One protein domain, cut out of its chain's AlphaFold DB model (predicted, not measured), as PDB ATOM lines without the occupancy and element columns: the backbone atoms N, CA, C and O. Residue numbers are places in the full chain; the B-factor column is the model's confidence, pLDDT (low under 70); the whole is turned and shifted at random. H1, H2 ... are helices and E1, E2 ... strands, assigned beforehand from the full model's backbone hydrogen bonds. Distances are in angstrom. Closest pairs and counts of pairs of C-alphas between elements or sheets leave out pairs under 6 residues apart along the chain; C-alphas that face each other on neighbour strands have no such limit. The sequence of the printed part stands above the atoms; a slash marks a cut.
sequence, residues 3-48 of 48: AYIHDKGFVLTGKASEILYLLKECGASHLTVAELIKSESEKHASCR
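This is residues 3 to 48 of the 48 residues of an uncharacterized protein of Bacillus sp. B-jedd (UniProt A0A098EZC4). Picture a small hairpin of two strands, E1 and E2, forming a wall, with two helices, H1 and H2, set at a steep angle to each other over one face of it and the other face bare. The helices make a loose L: the late part of H1 comes closest to the early part of H2, H1 lies nearer to E2, and H2 passes E1 and E2 with its residues 33 to 44. The printed part has 46 residues, with two named strands and two named helices in the order E1, E2, H1, H2; the sheet, E1 - E2, is antiparallel and the class is mixed, helices and strands. The whole is compact, with a radius of gyration of the C-alphas of 10.6 A, and rounded, spanning 26 by 23 by 21 A.

Begin at C-alpha 3, at (-21.839, 94.344, -66.367), where E1 starts; it runs over residues 3 to 6, 9.7 A long. After a tight link of two residues, look for E2 at residues 9 to 13, 13.5 A from first to last C-alpha. Another tight link of two residues leads to H1, residues 16 to 28; find C-alpha 16 at (-32.360, 96.718, -73.741), from where the helix runs 18.5 A. Four residues on, H2 takes residues 33 to 46, 20.1 A long, and ends at C-alpha 46, at (-13.811, 103.955, -57.953).

Start with the hairpin of E1 and E2, antiparallel neighbours whose directions stand at 158 degrees. The C-alphas of Ile 5 and Phe 10 face each other at 4.5 A; N 4 and O 11 are 2.9 A apart and N 11 and O 4 are 2.8 A apart, both within hydrogen-bond range. From E2, go to H1: their closest C-alphas, of Leu 12 and Ile 19, are 6.7 A apart. E1 and H1 are apart. H2 comes closest to E1 at the C-alphas of Ile 5 and Ile 37, 6.5 A, and to E2 at those of Gly 9 and Val 33, 6.9 A. H1 and H2 are close but not clearly touching, with the C-alphas of Cys 26 and Leu 36 closest at 7.1 A. They run opposite ways at a steep tilt of 69 degrees, only just short of about perpendicular. In both H1 and H2 every O i to N i+4 pair is within hydrogen-bond range.

The two C-alphas farthest apart are those of Ala 28 and Arg 48, 28.1 A. The printed part has no cut, and its three links between named elements are tight. It ends at Arg 48, the chain's last residue. The mean pLDDT of the printed part is 77.0; look for values under 70 at residue 41 and residues 43 to 48.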
ATOM      1  N   ALA A   3     -22.866  94.812 -65.451       81.00
ATOM      2  CA  ALA A   3     -21.839  94.344 -66.367       81.00
ATOM      3  C   ALA A   3     -21.021  93.243 -65.687       81.00
ATOM      4  O   ALA A   3     -20.558  93.414 -64.560       81.00
ATOM      5  N   TYR A   4     -20.859  92.112 -66.366       82.81
ATOM      6  CA  TYR A   4     -19.956  91.044 -65.954       82.81
ATOM      7  C   TYR A   4     -18.778  91.040 -66.912       82.81
ATOM      8  O   TYR A   4     -18.947  90.809 -68.109       82.81
ATOM      9  N   ILE A   5     -17.603  91.351 -66.385       81.62
ATOM     10  CA  ILE A   5     -16.364  91.407 -67.147       81.62
ATOM     11  C   ILE A   5     -15.683  90.038 -67.083       81.62
ATOM     12  O   ILE A   5     -15.564  89.447 -66.011       81.62
ATOM     13  N   HIS A   6     -15.229  89.548 -68.233       80.50
ATOM     14  CA  HIS A   6     -14.469  88.312 -68.379       80.50
ATOM     15  C   HIS A   6     -13.194  88.580 -69.185       80.50
ATOM     16  O   HIS A   6     -13.130  89.531 -69.960       80.50
ATOM     17  N   ASP A   7     -12.210  87.685 -69.097       73.56
ATOM     18  CA  ASP A   7     -10.910  87.848 -69.771       73.56
ATOM     19  C   ASP A   7     -11.005  88.046 -71.295       73.56
ATOM     20  O   ASP A   7     -10.093  88.585 -71.918       73.56
ATOM     21  N   LYS A   8     -12.105  87.600 -71.917       78.44
ATOM     22  CA  LYS A   8     -12.323  87.655 -73.373       78.44
ATOM     23  C   LYS A   8     -13.446  88.598 -73.808       78.44
ATOM     24  O   LYS A   8     -13.761  88.639 -74.994       78.44
ATOM     25  N   GLY A   9     -14.099  89.306 -72.889       82.12
ATOM     26  CA  GLY A   9     -15.298  90.069 -73.229       82.12
ATOM     27  C   GLY A   9     -16.105  90.520 -72.021       82.12
ATOM     28  O   GLY A   9     -15.639  90.498 -70.886       82.12
ATOM     29  N   PHE A  10     -17.353  90.902 -72.259       83.88
ATOM     30  CA  PHE A  10     -18.268  91.287 -71.196       83.88
ATOM     31  C   PHE A  10     -19.702  90.869 -71.512       83.88
ATOM     32  O   PHE A  10     -20.087  90.720 -72.671       83.88
ATOM     33  N   VAL A  11     -20.503  90.707 -70.464       86.88
ATOM     34  CA  VAL A  11     -21.941  90.452 -70.551       86.88
ATOM     35  C   VAL A  11     -22.672  91.609 -69.883       86.88
ATOM     36  O   VAL A  11     -22.500  91.852 -68.689       86.88
ATOM     37  N   LEU A  12     -23.508  92.318 -70.644       86.81
ATOM     38  CA  LEU A  12     -24.398  93.347 -70.107       86.81
ATOM     39  C   LEU A  12     -25.775  92.747 -69.854       86.81
ATOM     40  O   LEU A  12     -26.377  92.140 -70.736       86.81
ATOM     41  N   THR A  13     -26.293  92.953 -68.650       87.69
ATOM     42  CA  THR A  13     -27.637  92.517 -68.263       87.69
ATOM     43  C   THR A  13     -28.427  93.704 -67.721       87.69
ATOM     44  O   THR A  13     -27.943  94.480 -66.891       87.69
ATOM     45  N   GLY A  14     -29.649  93.897 -68.209       87.38
ATOM     46  CA  GLY A  14     -30.444  95.083 -67.903       87.38
ATOM     47  C   GLY A  14     -31.522  95.335 -68.947       87.38
ATOM     48  O   GLY A  14     -31.846  94.450 -69.740       87.38
ATOM     49  N   LYS A  15     -32.081  96.548 -68.955       94.69
ATOM     50  CA  LYS A  15     -33.052  96.941 -69.981       94.69
ATOM     51  C   LYS A  15     -32.335  97.112 -71.319       94.69
ATOM     52  O   LYS A  15     -31.278  97.735 -71.381       94.69
ATOM     53  N   ALA A  16     -32.943  96.630 -72.401       90.75
ATOM     54  CA  ALA A  16     -32.360  96.718 -73.741       90.75
ATOM     55  C   ALA A  16     -32.017  98.164 -74.155       90.75
ATOM     56  O   ALA A  16     -31.006  98.393 -74.812       90.75
ATOM     57  N   SER A  17     -32.816  99.144 -73.721       91.69
ATOM     58  CA  SER A  17     -32.568 100.568 -73.975       91.69
ATOM     59  C   SER A  17     -31.290 101.088 -73.312       91.69
ATOM     60  O   SER A  17     -30.572 101.875 -73.918       91.69
ATOM     61  N   GLU A  18     -30.988 100.634 -72.093       85.94
ATOM     62  CA  GLU A  18     -29.778 101.013 -71.350       85.94
ATOM     63  C   GLU A  18     -28.535 100.398 -72.006       85.94
ATOM     64  O   GLU A  18     -27.531 101.078 -72.204       85.94
ATOM     65  N   ILE A  19     -28.634  99.128 -72.415       87.38
ATOM     66  CA  ILE A  19     -27.566  98.416 -73.129       87.38
ATOM     67  C   ILE A  19     -27.261  99.114 -74.458       87.38
ATOM     68  O   ILE A  19     -26.102  99.379 -74.770       87.38
ATOM     69  N   LEU A  20     -28.299  99.448 -75.231       88.38
ATOM     70  CA  LEU A  20     -28.141 100.124 -76.517       88.38
ATOM     71  C   LEU A  20     -27.515 101.515 -76.364       88.38
ATOM     72  O   LEU A  20     -26.700 101.904 -77.198       88.38
ATOM     73  N   TYR A  21     -27.895 102.261 -75.326       86.56
ATOM     74  CA  TYR A  21     -27.318 103.571 -75.036       86.56
ATOM     75  C   TYR A  21     -25.807 103.472 -74.781       86.56
ATOM     76  O   TYR A  21     -25.036 104.163 -75.442       86.56
ATOM     77  N   LEU A  22     -25.383 102.543 -73.919       81.56
ATOM     78  CA  LEU A  22     -23.966 102.345 -73.608       81.56
ATOM     79  C   LEU A  22     -23.162 101.945 -74.850       81.56
ATOM     80  O   LEU A  22     -22.137 102.552 -75.140       81.56
ATOM     81  N   LEU A  23     -23.658 100.995 -75.651       82.50
ATOM     82  CA  LEU A  23     -22.980 100.594 -76.889       82.50
ATOM     83  C   LEU A  23     -22.834 101.754 -77.890       82.50
ATOM     84  O   LEU A  23     -21.827 101.828 -78.596       82.50
ATOM     85  N   LYS A  24     -23.807 102.676 -77.944       85.19
ATOM     86  CA  LYS A  24     -23.719 103.885 -78.777       85.19
ATOM     87  C   LYS A  24     -22.645 104.852 -78.282       85.19
ATOM     88  O   LYS A  24     -21.895 105.363 -79.108       85.19
ATOM     89  N   GLU A  25     -22.549 105.084 -76.974       79.75
ATOM     90  CA  GLU A  25     -21.489 105.926 -76.403       79.75
ATOM     91  C   GLU A  25     -20.100 105.343 -76.685       79.75
ATOM     92  O   GLU A  25     -19.206 106.061 -77.127       79.75
ATOM     93  N   CYS A  26     -19.929 104.026 -76.535       74.12
ATOM     94  CA  CYS A  26     -18.656 103.365 -76.827       74.12
ATOM     95  C   CYS A  26     -18.255 103.481 -78.303       74.12
ATOM     96  O   CYS A  26     -17.089 103.728 -78.608       74.12
ATOM     97  N   GLY A  27     -19.226 103.340 -79.213       75.44
ATOM     98  CA  GLY A  27     -19.008 103.526 -80.647       75.44
ATOM     99  C   GLY A  27     -18.635 104.965 -81.011       75.44
ATOM    100  O   GLY A  27     -17.775 105.167 -81.866       75.44
ATOM    101  N   ALA A  28     -19.223 105.959 -80.338       74.94
ATOM    102  CA  ALA A  28     -18.893 107.372 -80.534       74.94
ATOM    103  C   ALA A  28     -17.486 107.728 -80.023       74.94
ATOM    104  O   ALA A  28     -16.820 108.586 -80.596       74.94
ATOM    105  N   SER A  29     -17.015 107.050 -78.973       71.25
ATOM    106  CA  SER A  29     -15.664 107.218 -78.425       71.25
ATOM    107  C   SER A  29     -14.598 106.350 -79.110       71.25
ATOM    108  O   SER A  29     -13.459 106.342 -78.654       71.25
ATOM    109  N   HIS A  30     -14.944 105.627 -80.186       74.56
ATOM    110  CA  HIS A  30     -14.058 104.685 -80.889       74.56
ATOM    111  C   HIS A  30     -13.365 103.671 -79.964       74.56
ATOM    112  O   HIS A  30     -12.253 103.225 -80.246       74.56
ATOM    113  N   LEU A  31     -14.021 103.292 -78.864       76.12
ATOM    114  CA  LEU A  31     -13.444 102.366 -77.899       76.12
ATOM    115  C   LEU A  31     -13.550 100.935 -78.415       76.12
ATOM    116  O   LEU A  31     -14.616 100.460 -78.815       76.12
ATOM    117  N   THR A  32     -12.439 100.219 -78.345       81.56
ATOM    118  CA  THR A  32     -12.416  98.771 -78.510       81.56
ATOM    119  C   THR A  32     -13.090  98.088 -77.318       81.56
ATOM    120  O   THR A  32     -13.190  98.633 -76.216       81.56
ATOM    121  N   VAL A  33     -13.515  96.836 -77.510       76.19
ATOM    122  CA  VAL A  33     -14.088  96.000 -76.436       76.19
ATOM    123  C   VAL A  33     -13.154  95.924 -75.219       76.19
ATOM    124  O   VAL A  33     -13.628  95.969 -74.087       76.19
ATOM    125  N   ALA A  34     -11.836  95.859 -75.436       77.06
ATOM    126  CA  ALA A  34     -10.842  95.816 -74.365       77.06
ATOM    127  C   ALA A  34     -10.774  97.128 -73.560       77.06
ATOM    128  O   ALA A  34     -10.682  97.100 -72.333       77.06
ATOM    129  N   GLU A  35     -10.862  98.277 -74.230       79.25
ATOM    130  CA  GLU A  35     -10.858  99.590 -73.569       79.25
ATOM    131  C   GLU A  35     -12.148  99.834 -72.790       79.25
ATOM    132  O   GLU A  35     -12.117 100.383 -71.689       79.25
ATOM    133  N   LEU A  36     -13.277  99.360 -73.319       76.44
ATOM    134  CA  LEU A  36     -14.550  99.413 -72.617       76.44
ATOM    135  C   LEU A  36     -14.522  98.579 -71.329       76.44
ATOM    136  O   LEU A  36     -14.925  99.059 -70.271       76.44
ATOM    137  N   ILE A  37     -13.989  97.356 -71.405       75.00
ATOM    138  CA  ILE A  37     -13.789  96.480 -70.244       75.00
ATOM    139  C   ILE A  37     -12.959  97.179 -69.162       75.00
ATOM    140  O   ILE A  37     -13.322  97.142 -67.983       75.00
ATOM    141  N   LYS A  38     -11.862  97.831 -69.557       76.75
ATOM    142  CA  LYS A  38     -10.985  98.563 -68.642       76.75
ATOM    143  C   LYS A  38     -11.710  99.742 -67.980       76.75
ATOM    144  O   LYS A  38     -11.709  99.830 -66.757       76.75
ATOM    145  N   SER A  39     -12.382 100.582 -68.768       74.88
ATOM    146  CA  SER A  39     -13.124 101.756 -68.283       74.88
ATOM    147  C   SER A  39     -14.216 101.385 -67.275       74.88
ATOM    148  O   SER A  39     -14.319 101.982 -66.203       74.88
ATOM    149  N   GLU A  40     -15.002 100.347 -67.565       71.12
ATOM    150  CA  GLU A  40     -16.065  99.901 -66.660       71.12
ATOM    151  C   GLU A  40     -15.504  99.233 -65.392       71.12
ATOM    152  O   GLU A  40     -16.042  99.437 -64.302       71.12
ATOM    153  N   SER A  41     -14.385  98.505 -65.493       68.62
ATOM    154  CA  SER A  41     -13.691  97.938 -64.324       68.62
ATOM    155  C   SER A  41     -13.136  99.028 -63.397       68.62
ATOM    156  O   SER A  41     -13.245  98.916 -62.176       68.62
ATOM    157  N   GLU A  42     -12.584 100.107 -63.960       71.31
ATOM    158  CA  GLU A  42     -12.059 101.258 -63.212       71.31
ATOM    159  C   GLU A  42     -13.176 102.071 -62.540       71.31
ATOM    160  O   GLU A  42     -13.065 102.405 -61.358       71.31
ATOM    161  N   LYS A  43     -14.295 102.324 -63.234       67.38
ATOM    162  CA  LYS A  43     -15.478 102.972 -62.633       67.38
ATOM    163  C   LYS A  43     -16.028 102.176 -61.452       67.38
ATOM    164  O   LYS A  43     -16.340 102.751 -60.413       67.38
ATOM    165  N   HIS A  44     -16.120 100.852 -61.585       57.25
ATOM    166  CA  HIS A  44     -16.583  99.990 -60.499       57.25
ATOM    167  C   HIS A  44     -15.604  99.938 -59.314       57.25
ATOM    168  O   HIS A  44     -16.053  99.827 -58.173       57.25
ATOM    169  N   ALA A  45     -14.292 100.053 -59.552       56.66
ATOM    170  CA  ALA A  45     -13.286 100.156 -58.492       56.66
ATOM    171  C   ALA A  45     -13.318 101.517 -57.770       56.66
ATOM    172  O   ALA A  45     -13.067 101.576 -56.571       56.66
ATOM    173  N   SER A  46     -13.673 102.590 -58.481       48.47
ATOM    174  CA  SER A  46     -13.811 103.955 -57.953       48.47
ATOM    175  C   SER A  46     -15.051 104.170 -57.071       48.47
ATOM    176  O   SER A  46     -15.124 105.186 -56.383       48.47
ATOM    177  N   CYS A  47     -16.031 103.264 -57.088       46.78
ATOM    178  CA  CYS A  47     -17.214 103.317 -56.219       46.78
ATOM    179  C   CYS A  47     -17.057 102.503 -54.922       46.78
ATOM    180  O   CYS A  47     -18.062 102.163 -54.292       46.78
ATOM    181  N   ARG A  48     -15.820 102.158 -54.546       41.78
ATOM    182  CA  ARG A  48     -15.486 101.448 -53.309       41.78
ATOM    183  C   ARG A  48     -14.742 102.336 -52.326       41.78
ATOM    184  O   ARG A  48     -13.908 103.143 -52.784       41.78
TER     185      ARG A  48